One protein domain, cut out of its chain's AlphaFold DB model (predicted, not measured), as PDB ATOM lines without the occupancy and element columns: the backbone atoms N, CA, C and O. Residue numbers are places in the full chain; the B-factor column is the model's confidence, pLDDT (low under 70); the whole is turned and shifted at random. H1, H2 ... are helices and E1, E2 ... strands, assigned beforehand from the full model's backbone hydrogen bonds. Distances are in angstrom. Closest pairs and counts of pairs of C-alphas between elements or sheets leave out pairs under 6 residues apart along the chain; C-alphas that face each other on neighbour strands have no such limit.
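This is residues 10 to 111 and 425 to 431 of the 432 residues of the protein "Hypothetical protein" of Percolomonas cosmopolitus (UniProt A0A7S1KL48). What shape do these atoms make? A twisted sheet of four antiparallel strands, in the order E3 - E2 - E5 - E6, and a smaller antiparallel sheet of E1 and E4 form a sandwich, two sheets face to face; long H2 is at one end of the rod and short H1 at the other. What is it made of? The printed part has 109 residues, with the order E1 E2 E3 E4 H1 E5 H2 E6, of mixed class. It is loose, with a radius of gyration of the C-alphas of 17.0 A and spans of 53 by 25 by 23 A.

Where is the larger sheet? E2 is residues 25 to 34, 27.7 A from first to last C-alpha; E3 is 43 to 51, 23.1 A, and bends by 61 degrees at residue 48. E5 is 82 to 89, 23.2 A; E6 is 426 to 430, 12.3 A, ending with C-alpha 430 at (-56.173, -22.685, -29.022). Where are the others? E1 is 10 to 15, 16.5 A, from C-alpha 10 at (-51.705, -25.536, -41.314); E4 is 56 to 64, 20.6 A. H1 is 65 to 68, 4.9 A; H2 is 93 to 111, 26.4 A.

Which N and O atoms pair within hydrogen-bond range? N 29 and O 47 join hairpin E2 and E3 at 2.8 A, N 30 and O 87 E2 and E5 at 2.9 A, N 82 and O 430 E5 and E6 at 3.4 A, and N 12 and O 59 E1 and E4 at 3.0 A. In H2 every O i to N i+4 pair is within range; H1 is too short for one. How do the sheets and helices stand? The sheets' facing parts are 9.3 A centre to centre, their best planes 20 degrees apart. H2 only grazes the larger sheet, with residues 95 to 99; H1 is not on it.

Where is the cut? Residues 112 to 424 are not printed, and C-alphas 111 and 425 are 28.9 A apart. What is long or uncertain? The link from H1 to E5, residues 69 to 81, is long; residues 425 to 431 have pLDDT under 70.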
ATOM      1  N   LEU A  10     -51.953 -25.972 -42.676       94.88
ATOM      2  CA  LEU A  10     -51.705 -25.536 -41.314       94.88
ATOM      3  C   LEU A  10     -50.247 -25.849 -40.962       94.88
ATOM      4  O   LEU A  10     -49.783 -26.982 -41.135       94.88
ATOM      5  N   SER A  11     -49.522 -24.842 -40.486       95.81
ATOM      6  CA  SER A  11     -48.168 -24.992 -39.956       95.81
ATOM      7  C   SER A  11     -48.193 -24.810 -38.442       95.81
ATOM      8  O   SER A  11     -48.839 -23.881 -37.966       95.81
ATOM      9  N   VAL A  12     -47.477 -25.653 -37.697       95.75
ATOM     10  CA  VAL A  12     -47.466 -25.634 -36.223       95.75
ATOM     11  C   VAL A  12     -46.027 -25.707 -35.734       95.75
ATOM     12  O   VAL A  12     -45.261 -26.528 -36.235       95.75
ATOM     13  N   PHE A  13     -45.662 -24.853 -34.779       95.25
ATOM     14  CA  PHE A  13     -44.312 -24.751 -34.226       95.25
ATOM     15  C   PHE A  13     -44.381 -24.610 -32.707       95.25
ATOM     16  O   PHE A  13     -45.306 -23.982 -32.200       95.25
ATOM     17  N   LEU A  14     -43.400 -25.176 -32.014       95.25
ATOM     18  CA  LEU A  14     -43.120 -24.937 -30.604       95.25
ATOM     19  C   LEU A  14     -41.932 -23.989 -30.506       95.25
ATOM     20  O   LEU A  14     -40.970 -24.149 -31.253       95.25
ATOM     21  N   GLU A  15     -42.001 -23.030 -29.593       94.50
ATOM     22  CA  GLU A  15     -40.933 -22.068 -29.327       94.50
ATOM     23  C   GLU A  15     -40.507 -22.184 -27.865       94.50
ATOM     24  O   GLU A  15     -41.355 -22.164 -26.968       94.50
ATOM     25  N   LEU A  16     -39.202 -22.290 -27.619       93.19
ATOM     26  CA  LEU A  16     -38.666 -22.258 -26.262       93.19
ATOM     27  C   LEU A  16     -38.513 -20.799 -25.821       93.19
ATOM     28  O   LEU A  16     -37.588 -20.125 -26.253       93.19
ATOM     29  N   LYS A  17     -39.416 -20.289 -24.978       91.38
ATOM     30  CA  LYS A  17     -39.395 -18.873 -24.561       91.38
ATOM     31  C   LYS A  17     -38.270 -18.528 -23.592       91.38
ATOM     32  O   LYS A  17     -37.683 -17.459 -23.711       91.38
ATOM     33  N   ASP A  18     -37.994 -19.425 -22.657       89.50
ATOM     34  CA  ASP A  18     -36.959 -19.270 -21.642       89.50
ATOM     35  C   ASP A  18     -36.422 -20.652 -21.256       89.50
ATOM     36  O   ASP A  18     -37.122 -21.659 -21.400       89.50
ATOM     37  N   GLY A  19     -35.181 -20.706 -20.787       86.12
ATOM     38  CA  GLY A  19     -34.494 -21.938 -20.435       86.12
ATOM     39  C   GLY A  19     -33.297 -21.667 -19.535       86.12
ATOM     40  O   GLY A  19     -32.550 -20.713 -19.733       86.12
ATOM     41  N   VAL A  20     -33.091 -22.531 -18.541       86.50
ATOM     42  CA  VAL A  20     -31.972 -22.364 -17.599       86.50
ATOM     43  C   VAL A  20     -30.635 -22.766 -18.215       86.50
ATOM     44  O   VAL A  20     -29.573 -22.269 -17.831       86.50
ATOM     45  N   LEU A  21     -30.678 -23.655 -19.202       87.88
ATOM     46  CA  LEU A  21     -29.507 -24.031 -19.971       87.88
ATOM     47  C   LEU A  21     -29.163 -22.903 -20.948       87.88
ATOM     48  O   LEU A  21     -29.976 -22.505 -21.776       87.88
ATOM     49  N   ARG A  22     -27.931 -22.397 -20.843       83.44
ATOM     50  CA  ARG A  22     -27.382 -21.404 -21.782       83.44
ATOM     51  C   ARG A  22     -27.061 -22.011 -23.144       83.44
ATOM     52  O   ARG A  22     -27.007 -21.283 -24.130       83.44
ATOM     53  N   ASP A  23     -26.815 -23.317 -23.165       89.56
ATOM     54  CA  ASP A  23     -26.444 -24.050 -24.365       89.56
ATOM     55  C   ASP A  23     -27.684 -24.639 -25.059       89.56
ATOM     56  O   ASP A  23     -28.645 -25.031 -24.381       89.56
ATOM     57  N   PRO A  24     -27.649 -24.767 -26.399       93.31
ATOM     58  CA  PRO A  24     -28.700 -25.430 -27.159       93.31
ATOM     59  C   PRO A  24     -28.958 -26.831 -26.599       93.31
ATOM     60  O   PRO A  24     -28.023 -27.615 -26.411       93.31
ATOM     61  N   SER A  25     -30.222 -27.147 -26.323       92.25
ATOM     62  CA  SER A  25     -30.589 -28.357 -25.583       92.25
ATOM     63  C   SER A  25     -31.510 -29.259 -26.405       92.25
ATOM     64  O   SER A  25     -32.484 -28.773 -26.990       92.25
ATOM     65  N   PRO A  26     -31.212 -30.565 -26.512       95.25
ATOM     66  CA  PRO A  26     -32.039 -31.482 -27.274       95.25
ATOM     67  C   PRO A  26     -33.330 -31.793 -26.514       95.25
ATOM     68  O   PRO A  26     -33.304 -32.134 -25.335       95.25
ATOM     69  N   TYR A  27     -34.453 -31.760 -27.223       96.06
ATOM     70  CA  TYR A  27     -35.748 -32.191 -26.713       96.06
ATOM     71  C   TYR A  27     -36.444 -33.091 -27.712       96.06
ATOM     72  O   TYR A  27     -36.405 -32.863 -28.924       96.06
ATOM     73  N   GLU A  28     -37.148 -34.082 -27.182       96.75
ATOM     74  CA  GLU A  28     -38.163 -34.809 -27.920       96.75
ATOM     75  C   GLU A  28     -39.510 -34.166 -27.656       96.75
ATOM     76  O   GLU A  28     -39.884 -33.916 -26.509       96.75
ATOM     77  N   TYR A  29     -40.253 -33.899 -28.720       96.50
ATOM     78  CA  TYR A  29     -41.567 -33.309 -28.610       96.50
ATOM     79  C   TYR A  29     -42.572 -34.002 -29.506       96.50
ATOM     80  O   TYR A  29     -42.269 -34.524 -30.581       96.50
ATOM     81  N   LYS A  30     -43.812 -33.985 -29.039       96.50
ATOM     82  CA  LYS A  30     -44.976 -34.509 -29.735       96.50
ATOM     83  C   LYS A  30     -46.012 -33.403 -29.816       96.50
ATOM     84  O   LYS A  30     -46.301 -32.772 -28.810       96.50
ATOM     85  N   ILE A  31     -46.597 -33.218 -30.992       96.88
ATOM     86  CA  ILE A  31     -47.738 -32.336 -31.231       96.88
ATOM     87  C   ILE A  31     -48.887 -33.202 -31.733       96.88
ATOM     88  O   ILE A  31     -48.730 -34.004 -32.658       96.88
ATOM     89  N   GLU A  32     -50.039 -33.049 -31.108       96.31
ATOM     90  CA  GLU A  32     -51.241 -33.814 -31.372       96.31
ATOM     91  C   GLU A  32     -52.402 -32.851 -31.606       96.31
ATOM     92  O   GLU A  32     -52.749 -32.073 -30.723       96.31
ATOM     93  N   LEU A  33     -53.004 -32.895 -32.794       95.69
ATOM     94  CA  LEU A  33     -54.279 -32.230 -33.049       95.69
ATOM     95  C   LEU A  33     -55.401 -33.191 -32.666       95.69
ATOM     96  O   LEU A  33     -55.543 -34.269 -33.257       95.69
ATOM     97  N   LEU A  34     -56.159 -32.791 -31.653       93.50
ATOM     98  CA  LEU A  34     -57.242 -33.562 -31.077       93.50
ATOM     99  C   LEU A  34     -58.469 -33.505 -31.980       93.50
ATOM    100  O   LEU A  34     -58.839 -32.462 -32.517       93.50
ATOM    101  N   ARG A  35     -59.108 -34.660 -32.133       91.44
ATOM    102  CA  ARG A  35     -60.374 -34.791 -32.838       91.44
ATOM    103  C   ARG A  35     -61.521 -34.682 -31.837       91.44
ATOM    104  O   ARG A  35     -61.514 -35.342 -30.801       91.44
ATOM    105  N   PHE A  36     -62.536 -33.893 -32.170       86.94
ATOM    106  CA  PHE A  36     -63.737 -33.741 -31.342       86.94
ATOM    107  C   PHE A  36     -64.716 -34.894 -31.523       86.94
ATOM    108  O   PHE A  36     -65.479 -35.242 -30.622       86.94
ATOM    109  N   THR A  37     -64.707 -35.517 -32.699       81.12
ATOM    110  CA  THR A  37     -65.530 -36.693 -32.950       81.12
ATOM    111  C   THR A  37     -64.873 -37.930 -32.349       81.12
ATOM    112  O   THR A  37     -63.693 -38.200 -32.553       81.12
ATOM    113  N   ARG A  38     -65.665 -38.768 -31.666       71.81
ATOM    114  CA  ARG A  38     -65.204 -40.060 -31.114       71.81
ATOM    115  C   ARG A  38     -64.755 -41.075 -32.177       71.81
ATOM    116  O   ARG A  38     -64.359 -42.186 -31.842       71.81
ATOM    117  N   ARG A  39     -64.878 -40.737 -33.462       71.62
ATOM    118  CA  ARG A  39     -64.548 -41.601 -34.593       71.62
ATOM    119  C   ARG A  39     -63.306 -41.063 -35.288       71.62
ATOM    120  O   ARG A  39     -63.387 -40.184 -36.144       71.62
ATOM    121  N   GLY A  40     -62.162 -41.616 -34.917       76.50
ATOM    122  CA  GLY A  40     -60.889 -41.354 -35.572       76.50
ATOM    123  C   GLY A  40     -59.748 -41.230 -34.579       76.50
ATOM    124  O   GLY A  40     -59.953 -41.042 -33.384       76.50
ATOM    125  N   HIS A  41     -58.538 -41.342 -35.106       88.12
ATOM    126  CA  HIS A  41     -57.330 -41.071 -34.349       88.12
ATOM    127  C   HIS A  41     -56.994 -39.584 -34.436       88.12
ATOM    128  O   HIS A  41     -57.270 -38.923 -35.444       88.12
ATOM    129  N   ASN A  42     -56.379 -39.076 -33.377       92.81
ATOM    130  CA  ASN A  42     -55.802 -37.743 -33.373       92.81
ATOM    131  C   ASN A  42     -54.630 -37.672 -34.357       92.81
ATOM    132  O   ASN A  42     -53.978 -38.678 -34.657       92.81
ATOM    133  N   ILE A  43     -54.350 -36.475 -34.866       94.19
ATOM    134  CA  ILE A  43     -53.250 -36.278 -35.811       94.19
ATOM    135  C   ILE A  43     -51.987 -36.003 -35.011       94.19
ATOM    136  O   ILE A  43     -51.810 -34.918 -34.466       94.19
ATOM    137  N   LEU A  44     -51.126 -37.017 -34.939       95.50
ATOM    138  CA  LEU A  44     -49.923 -37.022 -34.120       95.50
ATOM    139  C   LEU A  44     -48.664 -36.874 -34.962       95.50
ATOM    140  O   LEU A  44     -48.518 -37.431 -36.058       95.50
ATOM    141  N   ARG A  45     -47.731 -36.122 -34.396       95.88
ATOM    142  CA  ARG A  45     -46.450 -35.797 -34.987       95.88
ATOM    143  C   ARG A  45     -45.390 -35.713 -33.891       95.88
ATOM    144  O   ARG A  45     -45.552 -34.925 -32.970       95.88
ATOM    145  N   GLN A  46     -44.337 -36.521 -33.982       95.56
ATOM    146  CA  GLN A  46     -43.274 -36.610 -32.975       95.56
ATOM    147  C   GLN A  46     -41.907 -36.366 -33.608       95.56
ATOM    148  O   GLN A  46     -41.673 -36.796 -34.737       95.56
ATOM    149  N   PHE A  47     -41.029 -35.689 -32.874       95.00
ATOM    150  CA  PHE A  47     -39.695 -35.313 -33.313       95.00
ATOM    151  C   PHE A  47     -38.712 -35.174 -32.161       95.00
ATOM    152  O   PHE A  47     -39.116 -35.056 -31.009       95.00
ATOM    153  N   SER A  48     -37.438 -35.073 -32.529       95.88
ATOM    154  CA  SER A  48     -36.362 -34.622 -31.656       95.88
ATOM    155  C   SER A  48     -35.657 -33.445 -32.334       95.88
ATOM    156  O   SER A  48     -35.370 -33.488 -33.533       95.88
ATOM    157  N   SER A  49     -35.443 -32.349 -31.615       96.88
ATOM    158  CA  SER A  49     -34.761 -31.154 -32.128       96.88
ATOM    159  C   SER A  49     -33.946 -30.501 -31.023       96.88
ATOM    160  O   SER A  49     -34.225 -30.700 -29.845       96.88
ATOM    161  N   VAL A  50     -32.920 -29.750 -31.408       95.94
ATOM    162  CA  VAL A  50     -32.084 -28.996 -30.472       95.94
ATOM    163  C   VAL A  50     -32.643 -27.588 -30.405       95.94
ATOM    164  O   VAL A  50     -32.638 -26.911 -31.422       95.94
ATOM    165  N   PHE A  51     -33.161 -27.184 -29.249       95.00
ATOM    166  CA  PHE A  51     -33.753 -25.867 -29.048       95.00
ATOM    167  C   PHE A  51     -32.726 -24.896 -28.477       95.00
ATOM    168  O   PHE A  51     -32.091 -25.180 -27.458       95.00
ATOM    169  N   GLU A  52     -32.636 -23.723 -29.087       94.00
ATOM    170  CA  GLU A  52     -32.139 -22.507 -28.447       94.00
ATOM    171  C   GLU A  52     -33.300 -21.656 -27.908       94.00
ATOM    172  O   GLU A  52     -34.450 -21.779 -28.338       94.00
ATOM    173  N   VAL A  53     -33.015 -20.771 -26.948       92.88
ATOM    174  CA  VAL A  53     -34.012 -19.811 -26.453       92.88
ATOM    175  C   VAL A  53     -34.462 -18.907 -27.605       92.88
ATOM    176  O   VAL A  53     -33.648 -18.398 -28.370       92.88
ATOM    177  N   SER A  54     -35.773 -18.694 -27.709       91.69
ATOM    178  CA  SER A  54     -36.477 -18.030 -28.817       91.69
ATOM    179  C   SER A  54     -36.423 -18.763 -30.163       91.69
ATOM    180  O   SER A  54     -36.923 -18.248 -31.166       91.69
ATOM    181  N   GLU A  55     -35.849 -19.967 -30.222       91.94
ATOM    182  CA  GLU A  55     -35.898 -20.787 -31.425       91.94
ATOM    183  C   GLU A  55     -37.219 -21.556 -31.503       91.94
ATOM    184  O   GLU A  55     -37.752 -22.052 -30.505       91.94
ATOM    185  N   SER A  56     -37.745 -21.664 -32.725       93.75
ATOM    186  CA  SER A  56     -38.978 -22.388 -33.006       93.75
ATOM    187  C   SER A  56     -38.730 -23.633 -33.857       93.75
ATOM    188  O   SER A  56     -38.190 -23.524 -34.961       93.75
ATOM    189  N   TRP A  57     -39.244 -24.780 -33.421       95.62
ATOM    190  CA  TRP A  57     -39.195 -26.050 -34.150       95.62
ATOM    191  C   TRP A  57     -40.597 -26.578 -34.442       95.62
ATOM    192  O   TRP A  57     -41.511 -26.443 -33.633       95.62
ATOM    193  N   GLY A  58     -40.808 -27.172 -35.620       93.88
ATOM    194  CA  GLY A  58     -42.115 -27.733 -35.962       93.88
ATOM    195  C   GLY A  58     -42.317 -28.085 -37.430       93.88
ATOM    196  O   GLY A  58     -41.388 -28.426 -38.159       93.88
ATOM    197  N   TYR A  59     -43.571 -28.015 -37.870       94.00
ATOM    198  CA  TYR A  59     -44.031 -28.512 -39.159       94.00
ATOM    199  C   TYR A  59     -44.576 -27.394 -40.033       94.00
ATOM    200  O   TYR A  59     -45.626 -26.821 -39.759       94.00
ATOM    201  N   ASN A  60     -43.942 -27.184 -41.186       94.25
ATOM    202  CA  ASN A  60     -44.515 -26.329 -42.228       94.25
ATOM    203  C   ASN A  60     -45.796 -26.939 -42.828       94.25
ATOM    204  O   ASN A  60     -46.700 -26.209 -43.215       94.25
ATOM    205  N   LYS A  61     -45.884 -28.270 -42.909       95.25
ATOM    206  CA  LYS A  61     -47.001 -28.998 -43.529       95.25
ATOM    207  C   LYS A  61     -47.639 -29.960 -42.527       95.25
ATOM    208  O   LYS A  61     -47.569 -31.171 -42.714       95.25
ATOM    209  N   PHE A  62     -48.180 -29.426 -41.432       95.19
ATOM    210  CA  PHE A  62     -48.754 -30.246 -40.360       95.19
ATOM    211  C   PHE A  62     -50.025 -30.965 -40.837       95.19
ATOM    212  O   PHE A  62     -50.104 -32.192 -40.771       95.19
ATOM    213  N   LEU A  63     -50.973 -30.203 -41.389       95.06
ATOM    214  CA  LEU A  63     -52.253 -30.691 -41.908       95.06
ATOM    215  C   LEU A  63     -52.678 -29.864 -43.127       95.06
ATOM    216  O   LEU A  63     -52.467 -28.655 -43.139       95.06
ATOM    217  N   ARG A  64     -53.270 -30.483 -44.153       95.31
ATOM    218  CA  ARG A  64     -53.835 -29.738 -45.293       95.31
ATOM    219  C   ARG A  64     -55.103 -29.009 -44.867       95.31
ATOM    220  O   ARG A  64     -55.921 -29.566 -44.143       95.31
ATOM    221  N   LEU A  65     -55.303 -27.790 -45.362       94.56
ATOM    222  CA  LEU A  65     -56.512 -27.023 -45.051       94.56
ATOM    223  C   LEU A  65     -57.781 -27.708 -45.579       94.56
ATOM    224  O   LEU A  65     -58.803 -27.678 -44.905       94.56
ATOM    225  N   ASP A  66     -57.698 -28.397 -46.721       94.06
ATOM    226  CA  ASP A  66     -58.814 -29.194 -47.256       94.06
ATOM    227  C   ASP A  66     -59.272 -30.284 -46.272       94.06
ATOM    228  O   ASP A  66     -60.468 -30.535 -46.129       94.06
ATOM    229  N   ASP A  67     -58.320 -30.921 -45.583       92.06
ATOM    230  CA  ASP A  67     -58.595 -31.971 -44.600       92.06
ATOM    231  C   ASP A  67     -59.151 -31.379 -43.301       92.06
ATOM    232  O   ASP A  67     -60.101 -31.910 -42.732       92.06
ATOM    233  N   LEU A  68     -58.599 -30.240 -42.873       91.00
ATOM    234  CA  LEU A  68     -59.056 -29.507 -41.694       91.00
ATOM    235  C   LEU A  68     -60.518 -29.059 -41.812       91.00
ATOM    236  O   LEU A  68     -61.284 -29.188 -40.861       91.00
ATOM    237  N   LEU A  69     -60.900 -28.539 -42.980       89.56
ATOM    238  CA  LEU A  69     -62.244 -28.018 -43.249       89.56
ATOM    239  C   LEU A  69     -63.270 -29.117 -43.545       89.56
ATOM    240  O   LEU A  69     -64.468 -28.842 -43.645       89.56
ATOM    241  N   ASN A  70     -62.828 -30.363 -43.702       88.81
ATOM    242  CA  ASN A  70     -63.737 -31.471 -43.906       88.81
ATOM    243  C   ASN A  70     -64.431 -31.825 -42.579       88.81
ATOM    244  O   ASN A  70     -63.837 -32.427 -41.689       88.81
ATOM    245  N   VAL A  71     -65.719 -31.490 -42.476       79.38
ATOM    246  CA  VAL A  71     -66.559 -31.727 -41.287       79.38
ATOM    247  C   VAL A  71     -66.565 -33.199 -40.855       79.38
ATOM    248  O   VAL A  71     -66.603 -33.487 -39.662       79.38
ATOM    249  N   GLU A  72     -66.454 -34.145 -41.795       82.62
ATOM    250  CA  GLU A  72     -66.374 -35.578 -41.475       82.62
ATOM    251  C   GLU A  72     -65.105 -35.928 -40.684       82.62
ATOM    252  O   GLU A  72     -65.066 -36.920 -39.952       82.62
ATOM    253  N   GLN A  73     -64.065 -35.099 -40.796       82.19
ATOM    254  CA  GLN A  73     -62.848 -35.252 -40.019       82.19
ATOM    255  C   GLN A  73     -62.990 -34.739 -38.582       82.19
ATOM    256  O   GLN A  73     -62.177 -35.110 -37.749       82.19
ATOM    257  N   GLY A  74     -64.004 -33.942 -38.234       87.62
ATOM    258  CA  GLY A  74     -64.257 -33.560 -36.839       87.62
ATOM    259  C   GLY A  74     -63.052 -32.958 -36.103       87.62
ATOM    260  O   GLY A  74     -62.893 -33.194 -34.907       87.62
ATOM    261  N   LEU A  75     -62.167 -32.273 -36.835       91.19
ATOM    262  CA  LEU A  75     -60.950 -31.644 -36.306       91.19
ATOM    263  C   LEU A  75     -61.213 -30.233 -35.775       91.19
ATOM    264  O   LEU A  75     -60.425 -29.732 -34.984       91.19
ATOM    265  N   LEU A  76     -62.312 -29.621 -36.212       91.44
ATOM    266  CA  LEU A  76     -62.844 -28.362 -35.704       91.44
ATOM    267  C   LEU A  76     -63.990 -28.663 -34.738       91.44
ATOM    268  O   LEU A  76     -64.798 -29.562 -34.997       91.44
ATOM    269  N   SER A  77     -64.066 -27.913 -33.646       88.19
ATOM    270  CA  SER A  77     -65.219 -27.936 -32.746       88.19
ATOM    271  C   SER A  77     -66.433 -27.255 -33.383       88.19
ATOM    272  O   SER A  77     -66.350 -26.657 -34.459       88.19
ATOM    273  N   GLU A  78     -67.584 -27.322 -32.710       86.50
ATOM    274  CA  GLU A  78     -68.806 -26.640 -33.162       86.50
ATOM    275  C   GLU A  78     -68.642 -25.113 -33.242       86.50
ATOM    276  O   GLU A  78     -69.266 -24.472 -34.086       86.50
ATOM    277  N   ASP A  79     -67.781 -24.537 -32.403       88.12
ATOM    278  CA  ASP A  79     -67.397 -23.124 -32.403       88.12
ATOM    279  C   ASP A  79     -66.202 -22.809 -33.322       88.12
ATOM    280  O   ASP A  79     -65.820 -21.649 -33.445       88.12
ATOM    281  N   GLY A  80     -65.652 -23.807 -34.024       88.25
ATOM    282  CA  GLY A  80     -64.563 -23.626 -34.987       88.25
ATOM    283  C   GLY A  80     -63.156 -23.585 -34.381       88.25
ATOM    284  O   GLY A  80     -62.217 -23.204 -35.074       88.25
ATOM    285  N   ALA A  81     -62.987 -23.997 -33.126       91.31
ATOM    286  CA  ALA A  81     -61.695 -24.076 -32.451       91.31
ATOM    287  C   ALA A  81     -60.909 -25.348 -32.822       91.31
ATOM    288  O   ALA A  81     -61.475 -26.377 -33.209       91.31
ATOM    289  N   LEU A  82     -59.581 -25.282 -32.664       93.88
ATOM    290  CA  LEU A  82     -58.656 -26.406 -32.832       93.88
ATOM    291  C   LEU A  82     -58.006 -26.742 -31.497       93.88
ATOM    292  O   LEU A  82     -57.409 -25.888 -30.852       93.88
ATOM    293  N   HIS A  83     -58.071 -28.001 -31.083       93.19
ATOM    294  CA  HIS A  83     -57.469 -28.402 -29.815       93.19
ATOM    295  C   HIS A  83     -56.137 -29.092 -30.061       93.19
ATOM    296  O   HIS A  83     -56.079 -30.154 -30.682       93.19
ATOM    297  N   PHE A  84     -55.066 -28.493 -29.556       95.81
ATOM    298  CA  PHE A  84     -53.739 -29.075 -29.611       95.81
ATOM    299  C   PHE A  84     -53.342 -29.611 -28.243       95.81
ATOM    300  O   PHE A  84     -53.607 -29.021 -27.202       95.81
ATOM    301  N   ARG A  85     -52.656 -30.744 -28.252       95.50
ATOM    302  CA  ARG A  85     -51.926 -31.252 -27.101       95.50
ATOM    303  C   ARG A  85     -50.481 -31.416 -27.503       95.50
ATOM    304  O   ARG A  85     -50.197 -31.977 -28.563       95.50
ATOM    305  N   PHE A  86     -49.574 -30.952 -26.663       96.56
ATOM    306  CA  PHE A  86     -48.162 -31.165 -26.900       96.56
ATOM    307  C   PHE A  86     -47.477 -31.754 -25.674       96.56
ATOM    308  O   PHE A  86     -47.923 -31.620 -24.537       96.56
ATOM    309  N   HIS A  87     -46.399 -32.473 -25.947       95.69
ATOM    310  CA  HIS A  87     -45.532 -33.064 -24.943       95.69
ATOM    311  C   HIS A  87     -44.109 -32.678 -25.304       95.69
ATOM    312  O   HIS A  87     -43.755 -32.721 -26.482       95.69
ATOM    313  N   VAL A  88     -43.308 -32.330 -24.306       95.12
ATOM    314  CA  VAL A  88     -41.879 -32.059 -24.457       95.12
ATOM    315  C   VAL A  88     -41.168 -32.823 -23.356       95.12
ATOM    316  O   VAL A  88     -41.608 -32.794 -22.208       95.12
ATOM    317  N   ARG A  89     -40.095 -33.528 -23.702       94.50
ATOM    318  CA  ARG A  89     -39.237 -34.193 -22.728       94.50
ATOM    319  C   ARG A  89     -37.777 -34.164 -23.162       94.50
ATOM    320  O   ARG A  89     -37.505 -34.181 -24.366       94.50
ATOM    321  N   PRO A  90     -36.831 -34.198 -22.216       94.44
ATOM    322  CA  PRO A  90     -35.453 -34.528 -22.531       94.44
ATOM    323  C   PRO A  90     -35.366 -35.916 -23.200       94.44
ATOM    324  O   PRO A  90     -36.147 -36.821 -22.867       94.44
ATOM    325  N   PRO A  91     -34.436 -36.120 -24.147       94.19
ATOM    326  CA  PRO A  91     -34.269 -37.400 -24.835       94.19
ATOM    327  C   PRO A  91     -33.702 -38.489 -23.922       94.19
ATOM    328  O   PRO A  91     -33.927 -39.671 -24.173       94.19
ATOM    329  N   SER A  92     -32.984 -38.109 -22.862       95.19
ATOM    330  CA  SER A  92     -32.339 -39.030 -21.931       95.19
ATOM    331  C   SER A  92     -32.439 -38.542 -20.485       95.19
ATOM    332  O   SER A  92     -32.639 -37.356 -20.215       95.19
ATOM    333  N   ILE A  93     -32.243 -39.470 -19.545       94.56
ATOM    334  CA  ILE A  93     -32.164 -39.161 -18.110       94.56
ATOM    335  C   ILE A  93     -30.965 -38.247 -17.814       94.56
ATOM    336  O   ILE A  93     -31.057 -37.389 -16.944       94.56
ATOM    337  N   VAL A  94     -29.859 -38.388 -18.552       93.94
ATOM    338  CA  VAL A  94     -28.662 -37.547 -18.374       93.94
ATOM    339  C   VAL A  94     -28.978 -36.079 -18.668       93.94
ATOM    340  O   VAL A  94     -28.646 -35.212 -17.861       93.94
ATOM    341  N   GLU A  95     -29.678 -35.798 -19.772       92.75
ATOM    342  CA  GLU A  95     -30.105 -34.432 -20.109       92.75
ATOM    343  C   GLU A  95     -31.114 -33.890 -19.089       92.75
ATOM    344  O   GLU A  95     -30.991 -32.747 -18.653       92.75
ATOM    345  N   LEU A  96     -32.047 -34.728 -18.619       93.62
ATOM    346  CA  LEU A  96     -32.981 -34.347 -17.556       93.62
ATOM    347  C   LEU A  96     -32.249 -33.942 -16.269       93.62
ATOM    348  O   LEU A  96     -32.562 -32.908 -15.682       93.62
ATOM    349  N   VAL A  97     -31.270 -34.734 -15.818       94.25
ATOM    350  CA  VAL A  97     -30.522 -34.429 -14.589       94.25
ATOM    351  C   VAL A  97     -29.676 -33.168 -14.757       94.25
ATOM    352  O   VAL A  97     -29.611 -32.349 -13.838       94.25
ATOM    353  N   LYS A  98     -29.057 -32.976 -15.925       93.25
ATOM    354  CA  LYS A  98     -28.313 -31.754 -16.257       93.25
ATOM    355  C   LYS A  98     -29.209 -30.516 -16.177       93.25
ATOM    356  O   LYS A  98     -28.828 -29.532 -15.542       93.25
ATOM    357  N   GLU A  99     -30.402 -30.572 -16.767       91.50
ATOM    358  CA  GLU A  99     -31.372 -29.476 -16.735       91.50
ATOM    359  C   GLU A  99     -31.875 -29.200 -15.312       91.50
ATOM    360  O   GLU A  99     -31.876 -28.055 -14.860       91.50
ATOM    361  N   GLN A 100     -32.222 -30.247 -14.557       93.56
ATOM    362  CA  GLN A 100     -32.646 -30.122 -13.161       93.56
ATOM    363  C   GLN A 100     -31.559 -29.502 -12.280       93.56
ATOM    364  O   GLN A 100     -31.860 -28.642 -11.452       93.56
ATOM    365  N   ARG A 101     -30.294 -29.901 -12.461       93.44
ATOM    366  CA  ARG A 101     -29.154 -29.324 -11.737       93.44
ATOM    367  C   ARG A 101     -29.019 -27.836 -12.039       93.44
ATOM    368  O   ARG A 101     -28.972 -27.039 -11.104       93.44
ATOM    369  N   ALA A 102     -29.039 -27.463 -13.318       91.62
ATOM    370  CA  ALA A 102     -28.970 -26.067 -13.731       91.62
ATOM    371  C   ALA A 102     -30.138 -25.251 -13.146       91.62
ATOM    372  O   ALA A 102     -29.926 -24.163 -12.613       91.62
ATOM    373  N   TYR A 103     -31.360 -25.798 -13.168       91.94
ATOM    374  CA  TYR A 103     -32.544 -25.171 -12.574       91.94
ATOM    375  C   TYR A 103     -32.393 -24.948 -11.063       91.94
ATOM    376  O   TYR A 103     -32.672 -23.855 -10.570       91.94
ATOM    377  N   ILE A 104     -31.899 -25.944 -10.323       93.12
ATOM    378  CA  ILE A 104     -31.639 -25.818  -8.882       93.12
ATOM    379  C   ILE A 104     -30.587 -24.738  -8.613       93.12
ATOM    380  O   ILE A 104     -30.801 -23.885  -7.755       93.12
ATOM    381  N   GLU A 105     -29.474 -24.740  -9.348       91.75
ATOM    382  CA  GLU A 105     -28.425 -23.724  -9.217       91.75
ATOM    383  C   GLU A 105     -28.972 -22.316  -9.477       91.75
ATOM    384  O   GLU A 105     -28.722 -21.396  -8.694       91.75
ATOM    385  N   HIS A 106     -29.791 -22.158 -10.519       88.62
ATOM    386  CA  HIS A 106     -30.461 -20.900 -10.835       88.62
ATOM    387  C   HIS A 106     -31.383 -20.426  -9.700       88.62
ATOM    388  O   HIS A 106     -31.358 -19.248  -9.337       88.62
ATOM    389  N   LEU A 107     -32.160 -21.333  -9.096       88.94
ATOM    390  CA  LEU A 107     -33.018 -21.008  -7.954       88.94
ATOM    391  C   LEU A 107     -32.220 -20.625  -6.704       88.94
ATOM    392  O   LEU A 107     -32.622 -19.704  -5.998       88.94
ATOM    393  N   VAL A 108     -31.095 -21.289  -6.426       90.62
ATOM    394  CA  VAL A 108     -30.234 -20.959  -5.275       90.62
ATOM    395  C   VAL A 108     -29.604 -19.579  -5.451       90.62
ATOM    396  O   VAL A 108     -29.647 -18.759  -4.537       90.62
ATOM    397  N   VAL A 109     -29.067 -19.284  -6.637       84.69
ATOM    398  CA  VAL A 109     -28.480 -17.969  -6.931       84.69
ATOM    399  C   VAL A 109     -29.534 -16.864  -6.828       84.69
ATOM    400  O   VAL A 109     -29.267 -15.823  -6.231       84.69
ATOM    401  N   SER A 110     -30.739 -17.109  -7.346       79.50
ATOM    402  CA  SER A 110     -31.843 -16.143  -7.300       79.50
ATOM    403  C   SER A 110     -32.409 -15.965  -5.884       79.50
ATOM    404  O   SER A 110     -32.726 -14.852  -5.473       79.50
ATOM    405  N   GLY A 111     -32.490 -17.045  -5.097       71.50
ATOM    406  CA  GLY A 111     -33.000 -17.036  -3.722       71.50
ATOM    407  C   GLY A 111     -32.044 -16.416  -2.697       71.50
ATOM    408  O   GLY A 111     -32.488 -15.826  -1.713       71.50
ATOM    409  N   PRO A 425     -49.015 -34.280 -19.697       45.38
ATOM    410  CA  PRO A 425     -49.426 -33.526 -20.872       45.38
ATOM    411  C   PRO A 425     -49.781 -32.093 -20.482       45.38
ATOM    412  O   PRO A 425     -50.555 -31.879 -19.550       45.38
ATOM    413  N   VAL A 426     -49.268 -31.124 -21.238       54.50
ATOM    414  CA  VAL A 426     -49.815 -29.767 -21.231       54.50
ATOM    415  C   VAL A 426     -50.938 -29.753 -22.264       54.50
ATOM    416  O   VAL A 426     -50.713 -29.962 -23.459       54.50
ATOM    417  N   GLU A 427     -52.173 -29.604 -21.791       49.09
ATOM    418  CA  GLU A 427     -53.345 -29.450 -22.647       49.09
ATOM    419  C   GLU A 427     -53.637 -27.957 -22.788       49.09
ATOM    420  O   GLU A 427     -53.931 -27.280 -21.803       49.09
ATOM    421  N   GLU A 428     -53.510 -27.436 -24.005       52.91
ATOM    422  CA  GLU A 428     -53.701 -26.020 -24.293       52.91
ATOM    423  C   GLU A 428     -54.776 -25.868 -25.374       52.91
ATOM    424  O   GLU A 428     -54.693 -26.435 -26.465       52.91
ATOM    425  N   VAL A 429     -55.834 -25.123 -25.053       42.59
ATOM    426  CA  VAL A 429     -56.938 -24.875 -25.983       42.59
ATOM    427  C   VAL A 429     -56.616 -23.628 -26.792       42.59
ATOM    428  O   VAL A 429     -56.576 -22.528 -26.245       42.59
ATOM    429  N   ILE A 430     -56.412 -23.796 -28.099       48.03
ATOM    430  CA  ILE A 430     -56.173 -22.685 -29.022       48.03
ATOM    431  C   ILE A 430     -57.479 -22.387 -29.763       48.03
ATOM    432  O   ILE A 430     -57.914 -23.136 -30.639       48.03
ATOM    433  N   VAL A 431     -58.118 -21.272 -29.417       34.44
ATOM    434  CA  VAL A 431     -59.258 -20.750 -30.182       34.44
ATOM    435  C   VAL A 431     -58.688 -19.941 -31.347       34.44
ATOM    436  O   VAL A 431     -57.960 -18.976 -31.113       34.44
TER     437      VAL A 431